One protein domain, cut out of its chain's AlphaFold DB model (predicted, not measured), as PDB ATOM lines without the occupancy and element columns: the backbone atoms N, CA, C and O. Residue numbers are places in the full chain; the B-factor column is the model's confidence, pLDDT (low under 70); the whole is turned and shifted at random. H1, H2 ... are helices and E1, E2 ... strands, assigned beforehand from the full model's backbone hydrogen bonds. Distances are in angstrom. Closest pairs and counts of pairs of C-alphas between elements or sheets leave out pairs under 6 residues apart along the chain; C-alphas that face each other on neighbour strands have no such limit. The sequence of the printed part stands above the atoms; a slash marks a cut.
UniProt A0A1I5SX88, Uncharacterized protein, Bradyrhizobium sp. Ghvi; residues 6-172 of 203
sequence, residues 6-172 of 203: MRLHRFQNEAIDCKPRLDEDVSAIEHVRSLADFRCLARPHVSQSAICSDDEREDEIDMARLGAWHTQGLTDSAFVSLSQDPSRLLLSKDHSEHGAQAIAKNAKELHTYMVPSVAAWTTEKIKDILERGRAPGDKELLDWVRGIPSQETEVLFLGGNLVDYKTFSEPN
ATOM      1  N   MET A   6     300.653 273.940 184.089       89.81
ATOM      2  CA  MET A   6     300.555 272.879 183.094       89.81
ATOM      3  C   MET A   6     300.796 273.450 181.704       89.81
ATOM      4  O   MET A   6     300.256 274.496 181.344       89.81
ATOM      5  N   ARG A   7     301.589 272.725 180.914       93.88
ATOM      6  CA  ARG A   7     301.703 272.976 179.481       93.88
ATOM      7  C   ARG A   7     300.528 272.313 178.781       93.88
ATOM      8  O   ARG A   7     300.360 271.105 178.922       93.88
ATOM      9  N   LEU A   8     299.750 273.092 178.045       93.69
ATOM     10  CA  LEU A   8     298.593 272.622 177.293       93.69
ATOM     11  C   LEU A   8     298.602 273.211 175.884       93.69
ATOM     12  O   LEU A   8     299.230 274.237 175.625       93.69
ATOM     13  N   HIS A   9     297.893 272.554 174.979       92.88
ATOM     14  CA  HIS A   9     297.917 272.838 173.556       92.88
ATOM     15  C   HIS A   9     296.515 273.050 173.008       92.88
ATOM     16  O   HIS A   9     295.545 272.475 173.504       92.88
ATOM     17  N   ARG A  10     296.410 273.847 171.946       90.25
ATOM     18  CA  ARG A  10     295.158 273.996 171.210       90.25
ATOM     19  C   ARG A  10     295.388 274.231 169.730       90.25
ATOM     20  O   ARG A  10     296.225 275.042 169.342       90.25
ATOM     21  N   PHE A  11     294.593 273.540 168.929       88.00
ATOM     22  CA  PHE A  11     294.461 273.766 167.499       88.00
ATOM     23  C   PHE A  11     293.559 274.973 167.248       88.00
ATOM     24  O   PHE A  11     292.444 275.013 167.767       88.00
ATOM     25  N   GLN A  12     294.041 275.964 166.496       83.88
ATOM     26  CA  GLN A  12     293.319 277.221 166.286       83.88
ATOM     27  C   GLN A  12     293.360 277.694 164.836       83.88
ATOM     28  O   GLN A  12     294.337 277.487 164.107       83.88
ATOM     29  N   ASN A  13     292.271 278.349 164.435       80.88
ATOM     30  CA  ASN A  13     292.144 279.013 163.142       80.88
ATOM     31  C   ASN A  13     292.140 280.532 163.283       80.88
ATOM     32  O   ASN A  13     292.649 281.217 162.389       80.88
ATOM     33  N   GLU A  14     291.559 281.035 164.374       69.44
ATOM     34  CA  GLU A  14     291.389 282.457 164.647       69.44
ATOM     35  C   GLU A  14     291.645 282.773 166.125       69.44
ATOM     36  O   GLU A  14     291.481 281.935 167.008       69.44
ATOM     37  N   ALA A  15     292.031 284.018 166.419       62.69
ATOM     38  CA  ALA A  15     292.305 284.441 167.794       62.69
ATOM     39  C   ALA A  15     291.053 284.399 168.691       62.69
ATOM     40  O   ALA A  15     291.181 284.187 169.896       62.69
ATOM     41  N   ILE A  16     289.856 284.565 168.110       61.88
ATOM     42  CA  ILE A  16     288.581 284.496 168.838       61.88
ATOM     43  C   ILE A  16     288.337 283.118 169.453       61.88
ATOM     44  O   ILE A  16     287.701 283.033 170.501       61.88
ATOM     45  N   ASP A  17     288.932 282.063 168.881       63.78
ATOM     46  CA  ASP A  17     288.832 280.714 169.424       63.78
ATOM     47  C   ASP A  17     289.316 280.695 170.883       63.78
ATOM     48  O   ASP A  17     288.770 279.951 171.687       63.78
ATOM     49  N   CYS A  18     290.284 281.540 171.266       58.66
ATOM     50  CA  CYS A  18     290.896 281.591 172.602       58.66
ATOM     51  C   CYS A  18     289.958 282.003 173.744       58.66
ATOM     52  O   CYS A  18     290.336 281.810 174.899       58.66
ATOM     53  N   LYS A  19     288.799 282.604 173.459       62.31
ATOM     54  CA  LYS A  19     287.945 283.190 174.496       62.31
ATOM     55  C   LYS A  19     286.850 282.210 174.939       62.31
ATOM     56  O   LYS A  19     286.178 281.649 174.070       62.31
ATOM     57  N   PRO A  20     286.621 282.012 176.250       62.03
ATOM     58  CA  PRO A  20     285.358 281.442 176.705       62.03
ATOM     59  C   PRO A  20     284.220 282.373 176.266       62.03
ATOM     60  O   PRO A  20     284.336 283.595 176.360       62.03
ATOM     61  N   ARG A  21     283.118 281.807 175.770       60.50
ATOM     62  CA  ARG A  21     282.024 282.598 175.172       60.50
ATOM     63  C   ARG A  21     281.285 283.494 176.165       60.50
ATOM     64  O   ARG A  21     280.586 284.406 175.746       60.50
ATOM     65  N   LEU A  22     281.426 283.224 177.460       58.97
ATOM     66  CA  LEU A  22     280.723 283.945 178.518       58.97
ATOM     67  C   LEU A  22     281.491 285.168 179.059       58.97
ATOM     68  O   LEU A  22     280.877 285.971 179.749       58.97
ATOM     69  N   ASP A  23     282.781 285.348 178.726       55.72
ATOM     70  CA  ASP A  23     283.655 286.363 179.347       55.72
ATOM     71  C   ASP A  23     284.535 287.091 178.305       55.72
ATOM     72  O   ASP A  23     285.746 286.870 178.214       55.72
ATOM     73  N   GLU A  24     283.951 287.977 177.490       54.09
ATOM     74  CA  GLU A  24     284.697 288.634 176.399       54.09
ATOM     75  C   GLU A  24     285.794 289.621 176.863       54.09
ATOM     76  O   GLU A  24     286.723 289.872 176.080       54.09
ATOM     77  N   ASP A  25     285.747 290.091 178.121       54.06
ATOM     78  CA  ASP A  25     286.535 291.235 178.624       54.06
ATOM     79  C   ASP A  25     287.299 291.001 179.944       54.06
ATOM     80  O   ASP A  25     287.820 291.945 180.539       54.06
ATOM     81  N   VAL A  26     287.414 289.759 180.421       52.59
ATOM     82  CA  VAL A  26     288.006 289.489 181.743       52.59
ATOM     83  C   VAL A  26     289.464 289.031 181.615       52.59
ATOM     84  O   VAL A  26     289.770 288.009 180.994       52.59
ATOM     85  N   SER A  27     290.390 289.779 182.228       54.22
ATOM     86  CA  SER A  27     291.805 289.380 182.293       54.22
ATOM     87  C   SER A  27     291.974 288.047 183.028       54.22
ATOM     88  O   SER A  27     291.184 287.703 183.909       54.22
ATOM     89  N   ALA A  28     293.038 287.301 182.728       54.72
ATOM     90  CA  ALA A  28     293.339 286.038 183.398       54.72
ATOM     91  C   ALA A  28     293.270 286.107 184.942       54.72
ATOM     92  O   ALA A  28     292.761 285.191 185.589       54.72
ATOM     93  N   ILE A  29     293.759 287.200 185.540       53.28
ATOM     94  CA  ILE A  29     293.784 287.387 186.998       53.28
ATOM     95  C   ILE A  29     292.433 287.830 187.566       53.28
ATOM     96  O   ILE A  29     292.071 287.438 188.674       53.28
ATOM     97  N   GLU A  30     291.682 288.628 186.815       55.34
ATOM     98  CA  GLU A  30     290.338 289.058 187.186       55.34
ATOM     99  C   GLU A  30     289.342 287.916 187.059       55.34
ATOM    100  O   GLU A  30     288.447 287.816 187.881       55.34
ATOM    101  N   HIS A  31     289.566 286.979 186.140       53.88
ATOM    102  CA  HIS A  31     288.775 285.763 186.070       53.88
ATOM    103  C   HIS A  31     289.124 284.807 187.212       53.88
ATOM    104  O   HIS A  31     288.223 284.232 187.797       53.88
ATOM    105  N   VAL A  32     290.398 284.654 187.603       51.72
ATOM    106  CA  VAL A  32     290.743 283.866 188.808       51.72
ATOM    107  C   VAL A  32     290.087 284.460 190.061       51.72
ATOM    108  O   VAL A  32     289.645 283.710 190.929       51.72
ATOM    109  N   ARG A  33     289.991 285.792 190.145       53.03
ATOM    110  CA  ARG A  33     289.272 286.492 191.220       53.03
ATOM    111  C   ARG A  33     287.765 286.329 191.105       53.03
ATOM    112  O   ARG A  33     287.170 285.919 192.079       53.03
ATOM    113  N   SER A  34     287.187 286.534 189.926       50.03
ATOM    114  CA  SER A  34     285.772 286.294 189.635       50.03
ATOM    115  C   SER A  34     285.396 284.849 189.930       50.03
ATOM    116  O   SER A  34     284.344 284.608 190.481       50.03
ATOM    117  N   LEU A  35     286.275 283.880 189.669       52.09
ATOM    118  CA  LEU A  35     286.077 282.473 189.998       52.09
ATOM    119  C   LEU A  35     286.153 282.220 191.507       52.09
ATOM    120  O   LEU A  35     285.374 281.434 192.040       52.09
ATOM    121  N   ALA A  36     287.095 282.859 192.203       50.28
ATOM    122  CA  ALA A  36     287.133 282.838 193.662       50.28
ATOM    123  C   ALA A  36     285.872 283.495 194.250       50.28
ATOM    124  O   ALA A  36     285.301 282.964 195.192       50.28
ATOM    125  N   ASP A  37     285.391 284.571 193.631       44.22
ATOM    126  CA  ASP A  37     284.163 285.267 193.987       44.22
ATOM    127  C   ASP A  37     282.924 284.440 193.609       44.22
ATOM    128  O   ASP A  37     281.990 284.411 194.387       44.22
ATOM    129  N   PHE A  38     282.913 283.689 192.505       45.75
ATOM    130  CA  PHE A  38     281.846 282.757 192.110       45.75
ATOM    131  C   PHE A  38     281.729 281.611 193.114       45.75
ATOM    132  O   PHE A  38     280.619 281.226 193.456       45.75
ATOM    133  N   ARG A  39     282.863 281.118 193.630       48.41
ATOM    134  CA  ARG A  39     282.919 280.143 194.734       48.41
ATOM    135  C   ARG A  39     282.504 280.731 196.085       48.41
ATOM    136  O   ARG A  39     282.257 279.977 197.012       48.41
ATOM    137  N   CYS A  40     282.500 282.056 196.234       37.12
ATOM    138  CA  CYS A  40     282.156 282.728 197.491       37.12
ATOM    139  C   CYS A  40     280.785 283.427 197.461       37.12
ATOM    140  O   CYS A  40     280.238 283.746 198.514       37.12
ATOM    141  N   LEU A  41     280.252 283.732 196.279       39.16
ATOM    142  CA  LEU A  41     279.091 284.582 196.031       39.16
ATOM    143  C   LEU A  41     278.364 284.077 194.777       39.16
ATOM    144  O   LEU A  41     278.416 284.705 193.716       39.16
ATOM    145  N   ALA A  42     277.642 282.965 194.897       45.94
ATOM    146  CA  ALA A  42     276.673 282.548 193.891       45.94
ATOM    147  C   ALA A  42     275.684 283.704 193.609       45.94
ATOM    148  O   ALA A  42     274.841 284.064 194.435       45.94
ATOM    149  N   ARG A  43     275.821 284.350 192.443       32.16
ATOM    150  CA  ARG A  43     274.926 285.407 191.946       32.16
ATOM    151  C   ARG A  43     274.192 284.961 190.673       32.16
ATOM    152  O   ARG A  43     274.668 284.092 189.948       32.16
ATOM    153  N   PRO A  44     273.023 285.558 190.372       34.94
ATOM    154  CA  PRO A  44     271.893 284.889 189.715       34.94
ATOM    155  C   PRO A  44     272.037 284.583 188.219       34.94
ATOM    156  O   PRO A  44     271.055 284.211 187.599       34.94
ATOM    157  N   HIS A  45     273.190 284.759 187.576       33.81
ATOM    158  CA  HIS A  45     273.282 284.590 186.114       33.81
ATOM    159  C   HIS A  45     273.450 283.131 185.671       33.81
ATOM    160  O   HIS A  45     273.248 282.821 184.502       33.81
ATOM    161  N   VAL A  46     273.667 282.219 186.625       38.03
ATOM    162  CA  VAL A  46     273.514 280.764 186.443       38.03
ATOM    163  C   VAL A  46     272.041 280.330 186.607       38.03
ATOM    164  O   VAL A  46     271.711 279.162 186.445       38.03
ATOM    165  N   SER A  47     271.098 281.257 186.854       32.72
ATOM    166  CA  SER A  47     269.682 280.939 187.125       32.72
ATOM    167  C   SER A  47     268.884 280.380 185.940       32.72
ATOM    168  O   SER A  47     267.672 280.216 186.068       32.72
ATOM    169  N   GLN A  48     269.500 280.111 184.787       34.47
ATOM    170  CA  GLN A  48     268.863 279.311 183.731       34.47
ATOM    171  C   GLN A  48     269.262 277.832 183.758       34.47
ATOM    172  O   GLN A  48     268.558 277.015 183.170       34.47
ATOM    173  N   SER A  49     270.282 277.455 184.529       37.41
ATOM    174  CA  SER A  49     270.500 276.077 184.966       37.41
ATOM    175  C   SER A  49     270.359 276.048 186.484       37.41
ATOM    176  O   SER A  49     271.305 276.338 187.207       37.41
ATOM    177  N   ALA A  50     269.148 275.762 186.960       34.34
ATOM    178  CA  ALA A  50     268.788 275.632 188.372       34.34
ATOM    179  C   ALA A  50     269.547 274.472 189.051       34.34
ATOM    180  O   ALA A  50     268.975 273.417 189.314       34.34
ATOM    181  N   ILE A  51     270.851 274.643 189.245       43.56
ATOM    182  CA  ILE A  51     271.768 273.585 189.663       43.56
ATOM    183  C   ILE A  51     272.649 274.041 190.838       43.56
ATOM    184  O   ILE A  51     273.084 273.184 191.587       43.56
ATOM    185  N   CYS A  52     272.816 275.347 191.086       35.88
ATOM    186  CA  CYS A  52     273.686 275.822 192.166       35.88
ATOM    187  C   CYS A  52     273.013 275.848 193.546       35.88
ATOM    188  O   CYS A  52     271.977 276.491 193.723       35.88
ATOM    189  N   SER A  53     273.615 275.142 194.507       40.09
ATOM    190  CA  SER A  53     273.207 275.055 195.917       40.09
ATOM    191  C   SER A  53     274.168 275.862 196.797       40.09
ATOM    192  O   SER A  53     275.366 275.807 196.573       40.09
ATOM    193  N   ASP A  54     273.673 276.527 197.849       41.62
ATOM    194  CA  ASP A  54     274.459 277.353 198.798       41.62
ATOM    195  C   ASP A  54     275.484 276.563 199.668       41.62
ATOM    196  O   ASP A  54     275.979 277.069 200.677       41.62
ATOM    197  N   ASP A  55     275.782 275.308 199.327       48.53
ATOM    198  CA  ASP A  55     276.796 274.467 199.976       48.53
ATOM    199  C   ASP A  55     278.067 274.482 199.113       48.53
ATOM    200  O   ASP A  55     278.034 274.031 197.971       48.53
ATOM    201  N   GLU A  56     279.203 274.935 199.658       47.19
ATOM    202  CA  GLU A  56     280.504 274.970 198.958       47.19
ATOM    203  C   GLU A  56     280.904 273.601 198.358       47.19
ATOM    204  O   GLU A  56     281.701 273.526 197.419       47.19
ATOM    205  N   ARG A  57     280.375 272.487 198.896       52.44
ATOM    206  CA  ARG A  57     280.567 271.146 198.319       52.44
ATOM    207  C   ARG A  57     279.743 270.908 197.058       52.44
ATOM    208  O   ARG A  57     280.180 270.114 196.227       52.44
ATOM    209  N   GLU A  58     278.585 271.542 196.932       59.59
ATOM    210  CA  GLU A  58     277.747 271.487 195.733       59.59
ATOM    211  C   GLU A  58     278.318 272.385 194.629       59.59
ATOM    212  O   GLU A  58     278.374 271.928 193.494       59.59
ATOM    213  N   ASP A  59     278.912 273.544 194.944       67.94
ATOM    214  CA  ASP A  59     279.517 274.435 193.932       67.94
ATOM    215  C   ASP A  59     280.598 273.748 193.076       67.94
ATOM    216  O   ASP A  59     280.679 273.924 191.855       67.94
ATOM    217  N   GLU A  60     281.461 272.933 193.696       75.50
ATOM    218  CA  GLU A  60     282.472 272.167 192.957       75.50
ATOM    219  C   GLU A  60     281.816 271.125 192.036       75.50
ATOM    220  O   GLU A  60     282.279 270.906 190.911       75.50
ATOM    221  N   ILE A  61     280.724 270.508 192.496       82.69
ATOM    222  CA  ILE A  61     279.947 269.524 191.740       82.69
ATOM    223  C   ILE A  61     279.215 270.208 190.582       82.69
ATOM    224  O   ILE A  61     279.228 269.677 189.475       82.69
ATOM    225  N   ASP A  62     278.681 271.408 190.774       80.12
ATOM    226  CA  ASP A  62     278.024 272.206 189.735       80.12
ATOM    227  C   ASP A  62     278.982 272.603 188.627       80.12
ATOM    228  O   ASP A  62     278.686 272.450 187.441       80.12
ATOM    229  N   MET A  63     280.188 273.020 189.003       79.62
ATOM    230  CA  MET A  63     281.247 273.282 188.038       79.62
ATOM    231  C   MET A  63     281.672 272.013 187.297       79.62
ATOM    232  O   MET A  63     281.946 272.068 186.096       79.62
ATOM    233  N   ALA A  64     281.691 270.858 187.966       86.38
ATOM    234  CA  ALA A  64     281.947 269.583 187.305       86.38
ATOM    235  C   ALA A  64     280.804 269.184 186.356       86.38
ATOM    236  O   ALA A  64     281.081 268.674 185.268       86.38
ATOM    237  N   ARG A  65     279.541 269.478 186.702       87.81
ATOM    238  CA  ARG A  65     278.383 269.317 185.808       87.81
ATOM    239  C   ARG A  65     278.577 270.178 184.561       87.81
ATOM    240  O   ARG A  65     278.550 269.642 183.458       87.81
ATOM    241  N   LEU A  66     278.848 271.476 184.717       85.06
ATOM    242  CA  LEU A  66     279.120 272.390 183.598       85.06
ATOM    243  C   LEU A  66     280.298 271.919 182.732       85.06
ATOM    244  O   LEU A  66     280.225 271.990 181.507       85.06
ATOM    245  N   GLY A  67     281.356 271.394 183.354       86.56
ATOM    246  CA  GLY A  67     282.486 270.798 182.645       86.56
ATOM    247  C   GLY A  67     282.062 269.594 181.806       86.56
ATOM    248  O   GLY A  67     282.380 269.525 180.624       86.56
ATOM    249  N   ALA A  68     281.277 268.677 182.377       88.88
ATOM    250  CA  ALA A  68     280.748 267.526 181.650       88.88
ATOM    251  C   ALA A  68     279.853 267.943 180.472       88.88
ATOM    252  O   ALA A  68     280.049 267.451 179.361       88.88
ATOM    253  N   TRP A  69     278.947 268.905 180.663       87.81
ATOM    254  CA  TRP A  69     278.148 269.470 179.570       87.81
ATOM    255  C   TRP A  69     279.018 270.085 178.469       87.81
ATOM    256  O   TRP A  69     278.738 269.903 177.285       87.81
ATOM    257  N   HIS A  70     280.104 270.771 178.829       85.81
ATOM    258  CA  HIS A  70     281.033 271.315 177.842       85.81
ATOM    259  C   HIS A  70     281.681 270.214 176.996       85.81
ATOM    260  O   HIS A  70     281.693 270.325 175.772       85.81
ATOM    261  N   THR A  71     282.117 269.110 177.617       83.69
ATOM    262  CA  THR A  71     282.659 267.951 176.876       83.69
ATOM    263  C   THR A  71     281.627 267.263 175.973       83.69
ATOM    264  O   THR A  71     282.000 266.574 175.031       83.69
ATOM    265  N   GLN A  72     280.325 267.455 176.220       83.06
ATOM    266  CA  GLN A  72     279.245 267.002 175.330       83.06
ATOM    267  C   GLN A  72     279.028 267.921 174.118       83.06
ATOM    268  O   GLN A  72     278.204 267.615 173.258       83.06
ATOM    269  N   GLY A  73     279.744 269.043 174.035       74.50
ATOM    270  CA  GLY A  73     279.598 270.029 172.968       74.50
ATOM    271  C   GLY A  73     278.740 271.239 173.342       74.50
ATOM    272  O   GLY A  73     278.390 272.022 172.455       74.50
ATOM    273  N   LEU A  74     278.413 271.449 174.625       74.06
ATOM    274  CA  LEU A  74     277.821 272.715 175.065       74.06
ATOM    275  C   LEU A  74     278.879 273.827 174.984       74.06
ATOM    276  O   LEU A  74     279.742 273.982 175.853       74.06
ATOM    277  N   THR A  75     278.824 274.588 173.893       62.62
ATOM    278  CA  THR A  75     279.850 275.586 173.550       62.62
ATOM    279  C   THR A  75     279.695 276.915 174.287       62.62
ATOM    280  O   THR A  75     280.675 277.648 174.408       62.62
ATOM    281  N   ASP A  76     278.518 277.202 174.845       68.25
ATOM    282  CA  ASP A  76     278.267 278.394 175.661       68.25
ATOM    283  C   ASP A  76     278.589 278.098 177.136       68.25
ATOM    284  O   ASP A  76     277.710 278.020 177.991       68.25
ATOM    285  N   SER A  77     279.872 277.863 177.424       70.62
ATOM    286  CA  SER A  77     280.369 277.566 178.772       70.62
ATOM    287  C   SER A  77     281.562 278.457 179.151       70.62
ATOM    288  O   SER A  77     282.175 279.113 178.305       70.62
ATOM    289  N   ALA A  78     281.898 278.472 180.445       72.25
ATOM    290  CA  ALA A  78     283.062 279.177 180.991       72.25
ATOM    291  C   ALA A  78     284.392 278.424 180.767       72.25
ATOM    292  O   ALA A  78     285.439 278.847 181.261       72.25
ATOM    293  N   PHE A  79     284.356 277.294 180.057       80.12
ATOM    294  CA  PHE A  79     285.522 276.464 179.796       80.12
ATOM    295  C   PHE A  79     286.087 276.695 178.403       80.12
ATOM    296  O   PHE A  79     285.388 277.027 177.445       80.12
ATOM    297  N   VAL A  80     287.384 276.435 178.302       84.38
ATOM    298  CA  VAL A  80     288.087 276.291 177.037       84.38
ATOM    299  C   VAL A  80     288.729 274.909 176.989       84.38
ATOM    300  O   VAL A  80     289.587 274.601 177.817       84.38
ATOM    301  N   SER A  81     288.355 274.088 176.005       87.12
ATOM    302  CA  SER A  81     289.005 272.796 175.764       87.12
ATOM    303  C   SER A  81     290.435 272.964 175.252       87.12
ATOM    304  O   SER A  81     290.696 273.625 174.240       87.12
ATOM    305  N   LEU A  82     291.368 272.324 175.953       91.00
ATOM    306  CA  LEU A  82     292.784 272.205 175.619       91.00
ATOM    307  C   LEU A  82     293.194 270.729 175.601       91.00
ATOM    308  O   LEU A  82     292.477 269.860 176.084       91.00
ATOM    309  N   SER A  83     294.381 270.444 175.075       91.12
ATOM    310  CA  SER A  83     294.950 269.097 175.004       91.12
ATOM    311  C   SER A  83     296.315 269.045 175.682       91.12
ATOM    312  O   SER A  83     297.138 269.942 175.493       91.12
ATOM    313  N   GLN A  84     296.582 268.001 176.469       91.75
ATOM    314  CA  GLN A  84     297.935 267.764 176.995       91.75
ATOM    315  C   GLN A  84     298.874 267.228 175.915       91.75
ATOM    316  O   GLN A  84     300.040 267.614 175.878       91.75
ATOM    317  N   ASP A  85     298.375 266.345 175.050       90.75
ATOM    318  CA  ASP A  85     299.135 265.743 173.960       90.75
ATOM    319  C   ASP A  85     298.364 265.911 172.637       90.75
ATOM    320  O   ASP A  85     297.527 265.071 172.283       90.75
ATOM    321  N   PRO A  86     298.646 266.980 171.866       89.19
ATOM    322  CA  PRO A  86     297.896 267.292 170.652       89.19
ATOM    323  C   PRO A  86     298.029 266.206 169.577       89.19
ATOM    324  O   PRO A  86     297.148 266.080 168.726       89.19
ATOM    325  N   SER A  87     299.081 265.377 169.629       89.12
ATOM    326  CA  SER A  87     299.256 264.256 168.700       89.12
ATOM    327  C   SER A  87     298.186 263.177 168.874       89.12
ATOM    328  O   SER A  87     297.879 262.442 167.934       89.12
ATOM    329  N   ARG A  88     297.572 263.088 170.059       88.50
ATOM    330  CA  ARG A  88     296.565 262.069 170.347       88.50
ATOM    331  C   ARG A  88     295.193 262.391 169.793       88.50
ATOM    332  O   ARG A  88     294.448 261.462 169.495       88.50
ATOM    333  N   LEU A  89     294.877 263.668 169.593       84.00
ATOM    334  CA  LEU A  89     293.630 264.080 168.943       84.00
ATOM    335  C   LEU A  89     293.527 263.491 167.523       84.00
ATOM    336  O   LEU A  89     292.440 263.158 167.063       84.00
ATOM    337  N   LEU A  90     294.664 263.236 166.862       83.31
ATOM    338  CA  LEU A  90     294.719 262.543 165.567       83.31
ATOM    339  C   LEU A  90     294.286 261.074 165.632       83.31
ATOM    340  O   LEU A  90     293.928 260.500 164.603       83.31
ATOM    341  N   LEU A  91     294.349 260.461 166.814       84.06
ATOM    342  CA  LEU A  91     293.951 259.075 167.060       84.06
ATOM    343  C   LEU A  91     292.470 258.956 167.433       84.06
ATOM    344  O   LEU A  91     291.988 257.832 167.586       84.06
ATOM    345  N   SER A  92     291.762 260.083 167.582       80.69
ATOM    346  CA  SER A  92     290.325 260.076 167.839       80.69
ATOM    347  C   SER A  92     289.595 259.287 166.751       80.69
ATOM    348  O   SER A  92     289.899 259.386 165.557       80.69
ATOM    349  N   LYS A  93     288.636 258.474 167.197       79.69
ATOM    350  CA  LYS A  93     287.748 257.684 166.333       79.69
ATOM    351  C   LYS A  93     286.538 258.489 165.864       79.69
ATOM    352  O   LYS A  93     285.752 257.981 165.066       79.69
ATOM    353  N   ASP A  94     286.377 259.712 166.366       73.06
ATOM    354  CA  ASP A  94     285.372 260.631 165.866       73.06
ATOM    355  C   ASP A  94     285.849 261.237 164.542       73.06
ATOM    356  O   ASP A  94     286.679 262.148 164.487       73.06
ATOM    357  N   HIS A  95     285.329 260.668 163.456       74.50
ATOM    358  CA  HIS A  95     285.588 261.099 162.087       74.50
ATOM    359  C   HIS A  95     284.569 262.131 161.585       74.50
ATOM    360  O   HIS A  95     284.538 262.410 160.384       74.50
ATOM    361  N   SER A  96     283.717 262.673 162.462       73.50
ATOM    362  CA  SER A  96     282.835 263.776 162.095       73.50
ATOM    363  C   SER A  96     283.647 265.018 161.714       73.50
ATOM    364  O   SER A  96     284.803 265.188 162.109       73.50
ATOM    365  N   GLU A  97     283.038 265.918 160.946       68.88
ATOM    366  CA  GLU A  97     283.673 267.175 160.526       68.88
ATOM    367  C   GLU A  97     284.055 268.093 161.703       68.88
ATOM    368  O   GLU A  97     284.921 268.958 161.564       68.88
ATOM    369  N   HIS A  98     283.447 267.866 162.869       68.62
ATOM    370  CA  HIS A  98     283.698 268.588 164.114       68.62
ATOM    371  C   HIS A  98     284.462 267.755 165.152       68.62
ATOM    372  O   HIS A  98     284.738 268.250 166.242       68.62
ATOM    373  N   GLY A  99     284.833 266.518 164.818       71.81
ATOM    374  CA  GLY A  99     285.556 265.630 165.716       71.81
ATOM    375  C   GLY A  99     286.990 266.092 165.971       71.81
ATOM    376  O   GLY A  99     287.608 266.792 165.158       71.81
ATOM    377  N   ALA A 100     287.562 265.638 167.087       79.56
ATOM    378  CA  ALA A 100     288.931 265.945 167.509       79.56
ATOM    379  C   ALA A 100     289.975 265.715 166.399       79.56
ATOM    380  O   ALA A 100     290.881 266.532 166.206       79.56
ATOM    381  N   GLN A 101     289.819 264.638 165.620       83.69
ATOM    382  CA  GLN A 101     290.720 264.329 164.512       83.69
ATOM    383  C   GLN A 101     290.610 265.348 163.368       83.69
ATOM    384  O   GLN A 101     291.632 265.744 162.801       83.69
ATOM    385  N   ALA A 102     289.392 265.761 163.003       81.56
ATOM    386  CA  ALA A 102     289.169 266.737 161.938       81.56
ATOM    387  C   ALA A 102     289.719 268.114 162.334       81.56
ATOM    388  O   ALA A 102     290.424 268.744 161.545       81.56
ATOM    389  N   ILE A 103     289.493 268.538 163.581       80.56
ATOM    390  CA  ILE A 103     290.053 269.780 164.134       80.56
ATOM    391  C   ILE A 103     291.585 269.758 164.064       80.56
ATOM    392  O   ILE A 103     292.192 270.682 163.517       80.56
ATOM    393  N   ALA A 104     292.211 268.681 164.550       85.81
ATOM    394  CA  ALA A 104     293.665 268.540 164.559       85.81
ATOM    395  C   ALA A 104     294.284 268.562 163.150       85.81
ATOM    396  O   ALA A 104     295.391 269.066 162.978       85.81
ATOM    397  N   LYS A 105     293.584 268.058 162.126       86.31
ATOM    398  CA  LYS A 105     294.069 268.058 160.732       86.31
ATOM    399  C   LYS A 105     293.825 269.370 159.990       86.31
ATOM    400  O   LYS A 105     294.576 269.684 159.070       86.31
ATOM    401  N   ASN A 106     292.792 270.124 160.359       85.25
ATOM    402  CA  ASN A 106     292.340 271.281 159.580       85.25
ATOM    403  C   ASN A 106     292.773 272.627 160.164       85.25
ATOM    404  O   ASN A 106     292.803 273.620 159.434       85.25
ATOM    405  N   ALA A 107     293.112 272.678 161.455       87.94
ATOM    406  CA  ALA A 107     293.528 273.920 162.087       87.94
ATOM    407  C   ALA A 107     294.775 274.526 161.429       87.94
ATOM    408  O   ALA A 107     295.671 273.808 160.975       87.94
ATOM    409  N   LYS A 108     294.846 275.859 161.388       89.50
ATOM    410  CA  LYS A 108     295.993 276.583 160.818       89.50
ATOM    411  C   LYS A 108     297.225 276.497 161.708       89.50
ATOM    412  O   LYS A 108     298.326 276.305 161.197       89.50
ATOM    413  N   GLU A 109     297.037 276.642 163.011       91.19
ATOM    414  CA  GLU A 109     298.123 276.774 163.974       91.19
ATOM    415  C   GLU A 109     297.922 275.852 165.176       91.19
ATOM    416  O   GLU A 109     296.796 275.534 165.568       91.19
ATOM    417  N   LEU A 110     299.042 275.457 165.775       92.75
ATOM    418  CA  LEU A 110     299.103 274.816 167.078       92.75
ATOM    419  C   LEU A 110     299.673 275.820 168.081       92.75
ATOM    420  O   LEU A 110     300.787 276.322 167.934       92.75
ATOM    421  N   HIS A 111     298.888 276.136 169.102       92.94
ATOM    422  CA  HIS A 111     299.266 277.083 170.144       92.94
ATOM    423  C   HIS A 111     299.605 276.321 171.415       92.94
ATOM    424  O   HIS A 111     298.976 275.309 171.726       92.94
ATOM    425  N   THR A 112     300.597 276.813 172.151       94.25
ATOM    426  CA  THR A 112     301.004 276.263 173.446       94.25
ATOM    427  C   THR A 112     300.806 277.303 174.534       94.25
ATOM    428  O   THR A 112     301.211 278.460 174.388       94.25
ATOM    429  N   TYR A 113     300.238 276.848 175.643       92.00
ATOM    430  CA  TYR A 113     299.868 277.645 176.796       92.00
ATOM    431  C   TYR A 113     300.512 277.082 178.058       92.00
ATOM    432  O   TYR A 113     300.631 275.865 178.213       92.00
ATOM    433  N   MET A 114     300.895 277.967 178.974       91.50
ATOM    434  CA  MET A 114     301.334 277.615 180.324       91.50
ATOM    435  C   MET A 114     300.301 278.136 181.317       91.50
ATOM    436  O   MET A 114     300.384 279.277 181.764       91.50
ATOM    437  N   VAL A 115     299.313 277.305 181.650       84.50
ATOM    438  CA  VAL A 115     298.182 277.700 182.504       84.50
ATOM    439  C   VAL A 115     298.359 277.213 183.942       84.50
ATOM    440  O   VAL A 115     298.989 276.174 184.150       84.50
ATOM    441  N   PRO A 116     297.815 277.902 184.957       81.31
ATOM    442  CA  PRO A 116     297.856 277.426 186.336       81.31
ATOM    443  C   PRO A 116     297.152 276.070 186.479       81.31
ATOM    444  O   PRO A 116     295.991 275.927 186.098       81.31
ATOM    445  N   SER A 117     297.809 275.086 187.097       80.31
ATOM    446  CA  SER A 117     297.262 273.728 187.268       80.31
ATOM    447  C   SER A 117     295.941 273.717 188.050       80.31
ATOM    448  O   SER A 117     295.097 272.852 187.851       80.31
ATOM    449  N   VAL A 118     295.730 274.702 188.930       76.56
ATOM    450  CA  VAL A 118     294.496 274.860 189.725       76.56
ATOM    451  C   VAL A 118     293.267 275.224 188.882       76.56
ATOM    452  O   VAL A 118     292.137 274.947 189.291       76.56
ATOM    453  N   ALA A 119     293.491 275.823 187.712       78.12
ATOM    454  CA  ALA A 119     292.474 276.228 186.747       78.12
ATOM    455  C   ALA A 119     292.325 275.218 185.593       78.12
ATOM    456  O   ALA A 119     291.437 275.357 184.763       78.12
ATOM    457  N   ALA A 120     293.159 274.177 185.546       86.50
ATOM    458  CA  ALA A 120     293.096 273.109 184.558       86.50
ATOM    459  C   ALA A 120     292.372 271.884 185.140       86.50
ATOM    460  O   ALA A 120     292.752 271.351 186.185       86.50
ATOM    461  N   TRP A 121     291.295 271.452 184.491       89.56
ATOM    462  CA  TRP A 121     290.436 270.361 184.936       89.56
ATOM    463  C   TRP A 121     290.491 269.224 183.922       89.56
ATOM    464  O   TRP A 121     290.012 269.345 182.800       89.56
ATOM    465  N   THR A 122     291.109 268.113 184.316       90.81
ATOM    466  CA  THR A 122     291.101 266.883 183.520       90.81
ATOM    467  C   THR A 122     289.718 266.234 183.572       90.81
ATOM    468  O   THR A 122     288.968 266.419 184.536       90.81
ATOM    469  N   THR A 123     289.399 265.410 182.576       89.62
ATOM    470  CA  THR A 123     288.188 264.572 182.596       89.62
ATOM    471  C   THR A 123     288.141 263.655 183.823       89.62
ATOM    472  O   THR A 123     287.083 263.481 184.419       89.62
ATOM    473  N   GLU A 124     289.291 263.144 184.275       90.56
ATOM    474  CA  GLU A 124     289.414 262.369 185.519       90.56
ATOM    475  C   GLU A 124     289.028 263.189 186.757       90.56
ATOM    476  O   GLU A 124     288.242 262.728 187.580       90.56
ATOM    477  N   LYS A 125     289.490 264.443 186.858       89.62
ATOM    478  CA  LYS A 125     289.093 265.333 187.953       89.62
ATOM    479  C   LYS A 125     287.585 265.593 187.936       89.62
ATOM    480  O   LYS A 125     286.949 265.520 188.982       89.62
ATOM    481  N   ILE A 126     287.010 265.878 186.763       90.12
ATOM    482  CA  ILE A 126     285.562 266.097 186.600       90.12
ATOM    483  C   ILE A 126     284.786 264.854 187.047       90.12
ATOM    484  O   ILE A 126     283.851 264.967 187.838       90.12
ATOM    485  N   LYS A 127     285.210 263.666 186.601       91.94
ATOM    486  CA  LYS A 127     284.644 262.376 187.009       91.94
ATOM    487  C   LYS A 127     284.652 262.217 188.532       91.94
ATOM    488  O   LYS A 127     283.610 261.935 189.114       91.94
ATOM    489  N   ASP A 128     285.801 262.404 189.172       90.69
ATOM    490  CA  ASP A 128     285.959 262.177 190.615       90.69
ATOM    491  C   ASP A 128     285.147 263.175 191.458       90.69
ATOM    492  O   ASP A 128     284.683 262.860 192.558       90.69
ATOM    493  N   ILE A 129     284.926 264.387 190.940       88.44
ATOM    494  CA  ILE A 129     284.004 265.346 191.546       88.44
ATOM    495  C   ILE A 129     282.549 264.882 191.361       88.44
ATOM    496  O   ILE A 129     281.816 264.807 192.344       88.44
ATOM    497  N   LEU A 130     282.140 264.512 190.142       89.56
ATOM    498  CA  LEU A 130     280.769 264.071 189.844       89.56
ATOM    499  C   LEU A 130     280.353 262.800 190.597       89.56
ATOM    500  O   LEU A 130     279.178 262.642 190.910       89.56
ATOM    501  N   GLU A 131     281.284 261.913 190.961       92.06
ATOM    502  CA  GLU A 131     280.992 260.733 191.797       92.06
ATOM    503  C   GLU A 131     280.437 261.097 193.189       92.06
ATOM    504  O   GLU A 131     279.727 260.302 193.825       92.06
ATOM    505  N   ARG A 132     280.720 262.318 193.658       88.75
ATOM    506  CA  ARG A 132     280.158 262.877 194.895       88.75
ATOM    507  C   ARG A 132     278.758 263.464 194.698       88.75
ATOM    508  O   ARG A 132     278.037 263.586 195.685       88.75
ATOM    509  N   GLY A 133     278.369 263.752 193.456       81.94
ATOM    510  CA  GLY A 133     277.069 264.296 193.079       81.94
ATOM    511  C   GLY A 133     275.894 263.372 193.399       81.94
ATOM    512  O   GLY A 133     276.020 262.142 193.507       81.94
ATOM    513  N   ARG A 134     274.733 263.990 193.616       82.94
ATOM    514  CA  ARG A 134     273.468 263.325 193.961       82.94
ATOM    515  C   ARG A 134     272.265 263.868 193.185       82.94
ATOM    516  O   ARG A 134     271.158 263.375 193.398       82.94
ATOM    517  N   ALA A 135     272.455 264.849 192.306       81.00
ATOM    518  CA  ALA A 135     271.360 265.437 191.550       81.00
ATOM    519  C   ALA A 135     270.857 264.480 190.455       81.00
ATOM    520  O   ALA A 135     271.612 263.645 189.938       81.00
ATOM    521  N   PRO A 136     269.577 264.595 190.060       76.62
ATOM    522  CA  PRO A 136     269.079 263.945 188.855       76.62
ATOM    523  C   PRO A 136     269.931 264.341 187.637       76.62
ATOM    524  O   PRO A 136     270.198 265.520 187.433       76.62
ATOM    525  N   GLY A 137     270.363 263.362 186.839       80.44
ATOM    526  CA  GLY A 137     271.230 263.579 185.669       80.44
ATOM    527  C   GLY A 137     272.734 263.413 185.932       80.44
ATOM    528  O   GLY A 137     273.477 263.131 184.995       80.44
ATOM    529  N   ASP A 138     273.199 263.450 187.190       85.94
ATOM    530  CA  ASP A 138     274.632 263.278 187.511       85.94
ATOM    531  C   ASP A 138     275.184 261.941 187.017       85.94
ATOM    532  O   ASP A 138     276.317 261.857 186.551       85.94
ATOM    533  N   LYS A 139     274.367 260.886 187.079       88.00
ATOM    534  CA  LYS A 139     274.748 259.560 186.588       88.00
ATOM    535  C   LYS A 139     274.997 259.558 185.077       88.00
ATOM    536  O   LYS A 139     275.953 258.940 184.629       88.00
ATOM    537  N   GLU A 140     274.156 260.244 184.311       89.25
ATOM    538  CA  GLU A 140     274.265 260.315 182.850       89.25
ATOM    539  C   GLU A 140     275.499 261.125 182.441       89.25
ATOM    540  O   GLU A 140     276.254 260.703 181.566       89.25
ATOM    541  N   LEU A 141     275.761 262.237 183.135       88.12
ATOM    542  CA  LEU A 141     276.984 263.024 182.961       88.12
ATOM    543  C   LEU A 141     278.232 262.219 183.335       88.12
ATOM    544  O   LEU A 141     279.224 262.237 182.610       88.12
ATOM    545  N   LEU A 142     278.185 261.474 184.438       90.31
ATOM    546  CA  LEU A 142     279.284 260.620 184.871       90.31
ATOM    547  C   LEU A 142     279.566 259.499 183.863       90.31
ATOM    548  O   LEU A 142     280.728 259.243 183.546       90.31
ATOM    549  N   ASP A 143     278.526 258.842 183.347       90.44
ATOM    550  CA  ASP A 143     278.653 257.799 182.327       90.44
ATOM    551  C   ASP A 143     279.216 258.375 181.016       90.44
ATOM    552  O   ASP A 143     280.085 257.750 180.403       90.44
ATOM    553  N   TRP A 144     278.817 259.595 180.637       89.31
ATOM    554  CA  TRP A 144     279.417 260.321 179.516       89.31
ATOM    555  C   TRP A 144     280.910 260.582 179.729       89.31
ATOM    556  O   TRP A 144     281.724 260.170 178.904       89.31
ATOM    557  N   VAL A 145     281.291 261.217 180.843       89.56
ATOM    558  CA  VAL A 145     282.694 261.575 181.122       89.56
ATOM    559  C   VAL A 145     283.578 260.326 181.189       89.56
ATOM    560  O   VAL A 145     284.711 260.345 180.711       89.56
ATOM    561  N   ARG A 146     283.060 259.207 181.714       88.12
ATOM    562  CA  ARG A 146     283.742 257.899 181.700       88.12
ATOM    563  C   ARG A 146     283.927 257.324 180.296       88.12
ATOM    564  O   ARG A 146     284.842 256.529 180.089       88.12
ATOM    565  N   GLY A 147     283.047 257.682 179.365       84.06
ATOM    566  CA  GLY A 147     283.099 257.277 177.965       84.06
ATOM    567  C   GLY A 147     284.076 258.091 177.115       84.06
ATOM    568  O   GLY A 147     284.461 257.610 176.047       84.06
ATOM    569  N   ILE A 148     284.503 259.276 177.574       81.12
ATOM    570  CA  ILE A 148     285.472 260.105 176.847       81.12
ATOM    571  C   ILE A 148     286.783 259.321 176.705       81.12
ATOM    572  O   ILE A 148     287.351 258.876 177.711       81.12
ATOM    573  N   PRO A 149     287.302 259.135 175.478       74.38
ATOM    574  CA  PRO A 149     288.546 258.417 175.282       74.38
ATOM    575  C   PRO A 149     289.691 259.094 176.039       74.38
ATOM    576  O   PRO A 149     290.082 260.217 175.731       74.38
ATOM    577  N   SER A 150     290.316 258.372 176.974       70.12
ATOM    578  CA  SER A 150     291.492 258.860 177.719       70.12
ATOM    579  C   SER A 150     292.653 259.277 176.812       70.12
ATOM    580  O   SER A 150     293.528 260.045 177.204       70.12
ATOM    581  N   GLN A 151     292.646 258.774 175.578       70.69
ATOM    582  CA  GLN A 151     293.598 259.112 174.537       70.69
ATOM    583  C   GLN A 151     293.479 260.570 174.108       70.69
ATOM    584  O   GLN A 151     294.504 261.150 173.814       70.69
ATOM    585  N   GLU A 152     292.303 261.195 174.098       72.06
ATOM    586  CA  GLU A 152     292.157 262.572 173.598       72.06
ATOM    587  C   GLU A 152     292.844 263.606 174.508       72.06
ATOM    588  O   GLU A 152     293.189 264.701 174.060       72.06
ATOM    589  N   THR A 153     293.182 263.220 175.748       83.44
ATOM    590  CA  THR A 153     293.920 264.035 176.736       83.44
ATOM    591  C   THR A 153     293.327 265.432 176.937       83.44
ATOM    592  O   THR A 153     294.055 266.403 177.169       83.44
ATOM    593  N   GLU A 154     292.003 265.534 176.809       88.25
ATOM    594  CA  GLU A 154     291.287 266.790 176.962       88.25
ATOM    595  C   GLU A 154     291.417 267.313 178.396       88.25
ATOM    596  O   GLU A 154     291.291 266.585 179.388       88.25
ATOM    597  N   VAL A 155     291.685 268.610 178.487       91.00
ATOM    598  CA  VAL A 155     291.744 269.366 179.727       91.00
ATOM    599  C   VAL A 155     290.944 270.634 179.536       91.00
ATOM    600  O   VAL A 155     291.230 271.430 178.644       91.00
ATOM    601  N   LEU A 156     289.971 270.841 180.411       89.25
ATOM    602  CA  LEU A 156     289.186 272.056 180.426       89.25
ATOM    603  C   LEU A 156     289.923 273.114 181.230       89.25
ATOM    604  O   LEU A 156     290.207 272.936 182.416       89.25
ATOM    605  N   PHE A 157     290.251 274.221 180.583       85.94
ATOM    606  CA  PHE A 157     290.744 275.392 181.278       85.94
ATOM    607  C   PHE A 157     289.570 276.253 181.723       85.94
ATOM    608  O   PHE A 157     288.751 276.678 180.911       85.94
ATOM    609  N   LEU A 158     289.506 276.479 183.028       76.06
ATOM    610  CA  LEU A 158     288.553 277.342 183.701       76.06
ATOM    611  C   LEU A 158     289.225 278.702 183.893       76.06
ATOM    612  O   LEU A 158     289.987 278.885 184.848       76.06
ATOM    613  N   GLY A 159     289.057 279.615 182.939       61.78
ATOM    614  CA  GLY A 159     289.909 280.798 182.947       61.78
ATOM    615  C   GLY A 159     289.822 281.736 181.756       61.78
ATOM    616  O   GLY A 159     290.335 281.376 180.711       61.78
ATOM    617  N   GLY A 160     289.323 282.959 181.976       59.41
ATOM    618  CA  GLY A 160     289.693 284.248 181.359       59.41
ATOM    619  C   GLY A 160     290.237 284.275 179.923       59.41
ATOM    620  O   GLY A 160     289.922 283.456 179.066       59.41
ATOM    621  N   ASN A 161     291.063 285.277 179.625       68.38
ATOM    622  CA  ASN A 161     291.682 285.379 178.311       68.38
ATOM    623  C   ASN A 161     292.881 284.420 178.201       68.38
ATOM    624  O   ASN A 161     293.987 284.734 178.643       68.38
ATOM    625  N   LEU A 162     292.673 283.245 177.593       78.44
ATOM    626  CA  LEU A 162     293.717 282.231 177.391       78.44
ATOM    627  C   LEU A 162     294.969 282.799 176.683       78.44
ATOM    628  O   LEU A 162     296.072 282.282 176.879       78.44
ATOM    629  N   VAL A 163     294.824 283.885 175.910       81.19
ATOM    630  CA  VAL A 163     295.945 284.565 175.243       81.19
ATOM    631  C   VAL A 163     297.034 285.007 176.224       81.19
ATOM    632  O   VAL A 163     298.211 284.956 175.870       81.19
ATOM    633  N   ASP A 164     296.668 285.362 177.460       80.94
ATOM    634  CA  ASP A 164     297.601 285.833 178.490       80.94
ATOM    635  C   ASP A 164     298.582 284.726 178.911       80.94
ATOM    636  O   ASP A 164     299.691 284.996 179.373       80.94
ATOM    637  N   TYR A 165     298.186 283.466 178.725       85.12
ATOM    638  CA  TYR A 165     298.981 282.282 179.045       85.12
ATOM    639  C   TYR A 165     299.695 281.692 177.830       85.12
ATOM    640  O   TYR A 165     300.359 280.656 177.952       85.12
ATOM    641  N   LYS A 166     299.555 282.304 176.648       90.44
ATOM    642  CA  LYS A 166     300.175 281.814 175.419       90.44
ATOM    643  C   LYS A 166     301.685 281.999 175.487       90.44
ATOM    644  O   LYS A 166     302.187 283.110 175.616       90.44
ATOM    645  N   THR A 167     302.421 280.908 175.319       93.19
ATOM    646  CA  THR A 167     303.891 280.934 175.326       93.19
ATOM    647  C   THR A 167     304.502 280.651 173.965       93.19
ATOM    648  O   THR A 167     305.640 281.038 173.718       93.19
ATOM    649  N   PHE A 168     303.783 279.952 173.085       92.75
ATOM    650  CA  PHE A 168     304.302 279.584 171.772       92.75
ATOM    651  C   PHE A 168     303.176 279.385 170.751       92.75
ATOM    652  O   PHE A 168     302.037 279.085 171.113       92.75
ATOM    653  N   SER A 169     303.506 279.578 169.478       92.31
ATOM    654  CA  SER A 169     302.619 279.416 168.327       92.31
ATOM    655  C   SER A 169     303.441 278.870 167.179       92.31
ATOM    656  O   SER A 169     304.504 279.419 166.886       92.31
ATOM    657  N   GLU A 170     302.933 277.857 166.499       92.38
ATOM    658  CA  GLU A 170     303.543 277.341 165.280       92.38
ATOM    659  C   GLU A 170     302.477 276.973 164.245       92.38
ATOM    660  O   GLU A 170     301.323 276.718 164.612       92.38
ATOM    661  N   PRO A 171     302.831 276.936 162.947       92.81
ATOM    662  CA  PRO A 171     301.983 276.304 161.945       92.81
ATOM    663  C   PRO A 171     301.626 274.884 162.383       92.81
ATOM    664  O   PRO A 171     302.484 274.169 162.894       92.81
ATOM    665  N   ASN A 172     300.372 274.474 162.184       91.00
ATOM    666  CA  ASN A 172     299.911 273.159 162.613       91.00
ATOM    667  C   ASN A 172     300.772 272.048 161.972       91.00
ATOM    668  O   ASN A 172     300.680 271.843 160.756       91.00
TER     669      ASN A 172
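What this domain is: This is residues 6 to 172 of the 203 residues of an uncharacterized protein of Bradyrhizobium sp. Ghvi (UniProt A0A1I5SX88). Two small three-stranded sheets stand partly face to face with their strands crossed, as a sandwich whose planes are 35 degrees apart; H3 covers the far side of the sheet E2 E5 E4, and the helical hairpin H6 and H7 packs on H3. The short helices H4 and H5 sit by E1 of the other sheet, while H2 and the unnamed residues 39 to 55 lie away from the sandwich. The printed part has 167 residues with eight named helices and six named strands, in the order E1 H1 H2 H3 E2 H4 H5 E3 E4 H6 H7 E5 H8 E6, of mixed class. The sheets, E1 E3 E6 and E2 E5 E4 in order, are antiparallel. The whole is compact, with a radius of gyration of the C-alphas of 15.7 A and spans of 46 by 34 by 25 A.

Where its parts are: E1, residues 6 to 12, begins at C-alpha 6 (300.555, 272.879, 183.094) and is 18.8 A long. H1 is residues 15 to 18, H2 28 to 38 with 14.8 A, and H3 56 to 71 with 23.3 A, from C-alpha 56 at (280.504, 274.970, 198.958). E2 is residues 79 to 83, H4 86 to 89, H5 100 to 106, E3 109 to 116 with 22.4 A, E4 120 to 122, H6 123 to 130, H7 138 to 147 with 14.1 A, E5 154 to 158 and H8 162 to 165. E6, residues 166 to 171, ends at C-alpha 171 (301.983, 276.304, 161.945).

How they stand to each other: E3 is antiparallel to E1, with N 8 and O 113 2.9 A apart, and to E6, with N 110 and O 170 2.9 A apart. E5 is antiparallel to E2, N 82 and O 155 at 2.8 A, and to E4, N 121 and O 156 at 2.8 A. Between the sheets, the closest C-alphas of E1 and E2 are those of His 9 and Ser 83, 5.0 A. H3 has a height of 9.8 A over the sheet E2 E5 E4 and runs slantwise to E5, at 50 degrees on the local plane. H3 touches H6 at Ala 64 and Ile 126, C-alphas 5.1 A apart, and H7 with residues 65 to 71 alone. H4 touches H5, the closest C-alphas, Leu 89 and Ala 100, being 5.3 A apart. H8 stands at the level of the sheet E1 E3 E6; H1 only grazes that sheet. H2 and H8 are close but not clearly touching, 6.5 A at C-alphas 28 and 164. Each O i to N i+4 pair is within hydrogen-bond range in H2, H5, H6 and H7, and 10 of 12 in H3; H1, H4 and H8 are too short for one.

The domain as a whole: The C-alphas farthest apart, of Asp 54 and Pro 171, are 46.0 A apart. The printed part has no cut, and its one long link is H2 to H3. The mean pLDDT of the printed part is 74.5; residues 14 to 59, 75 to 76, 97 to 98 and 159 to 161 are under 70.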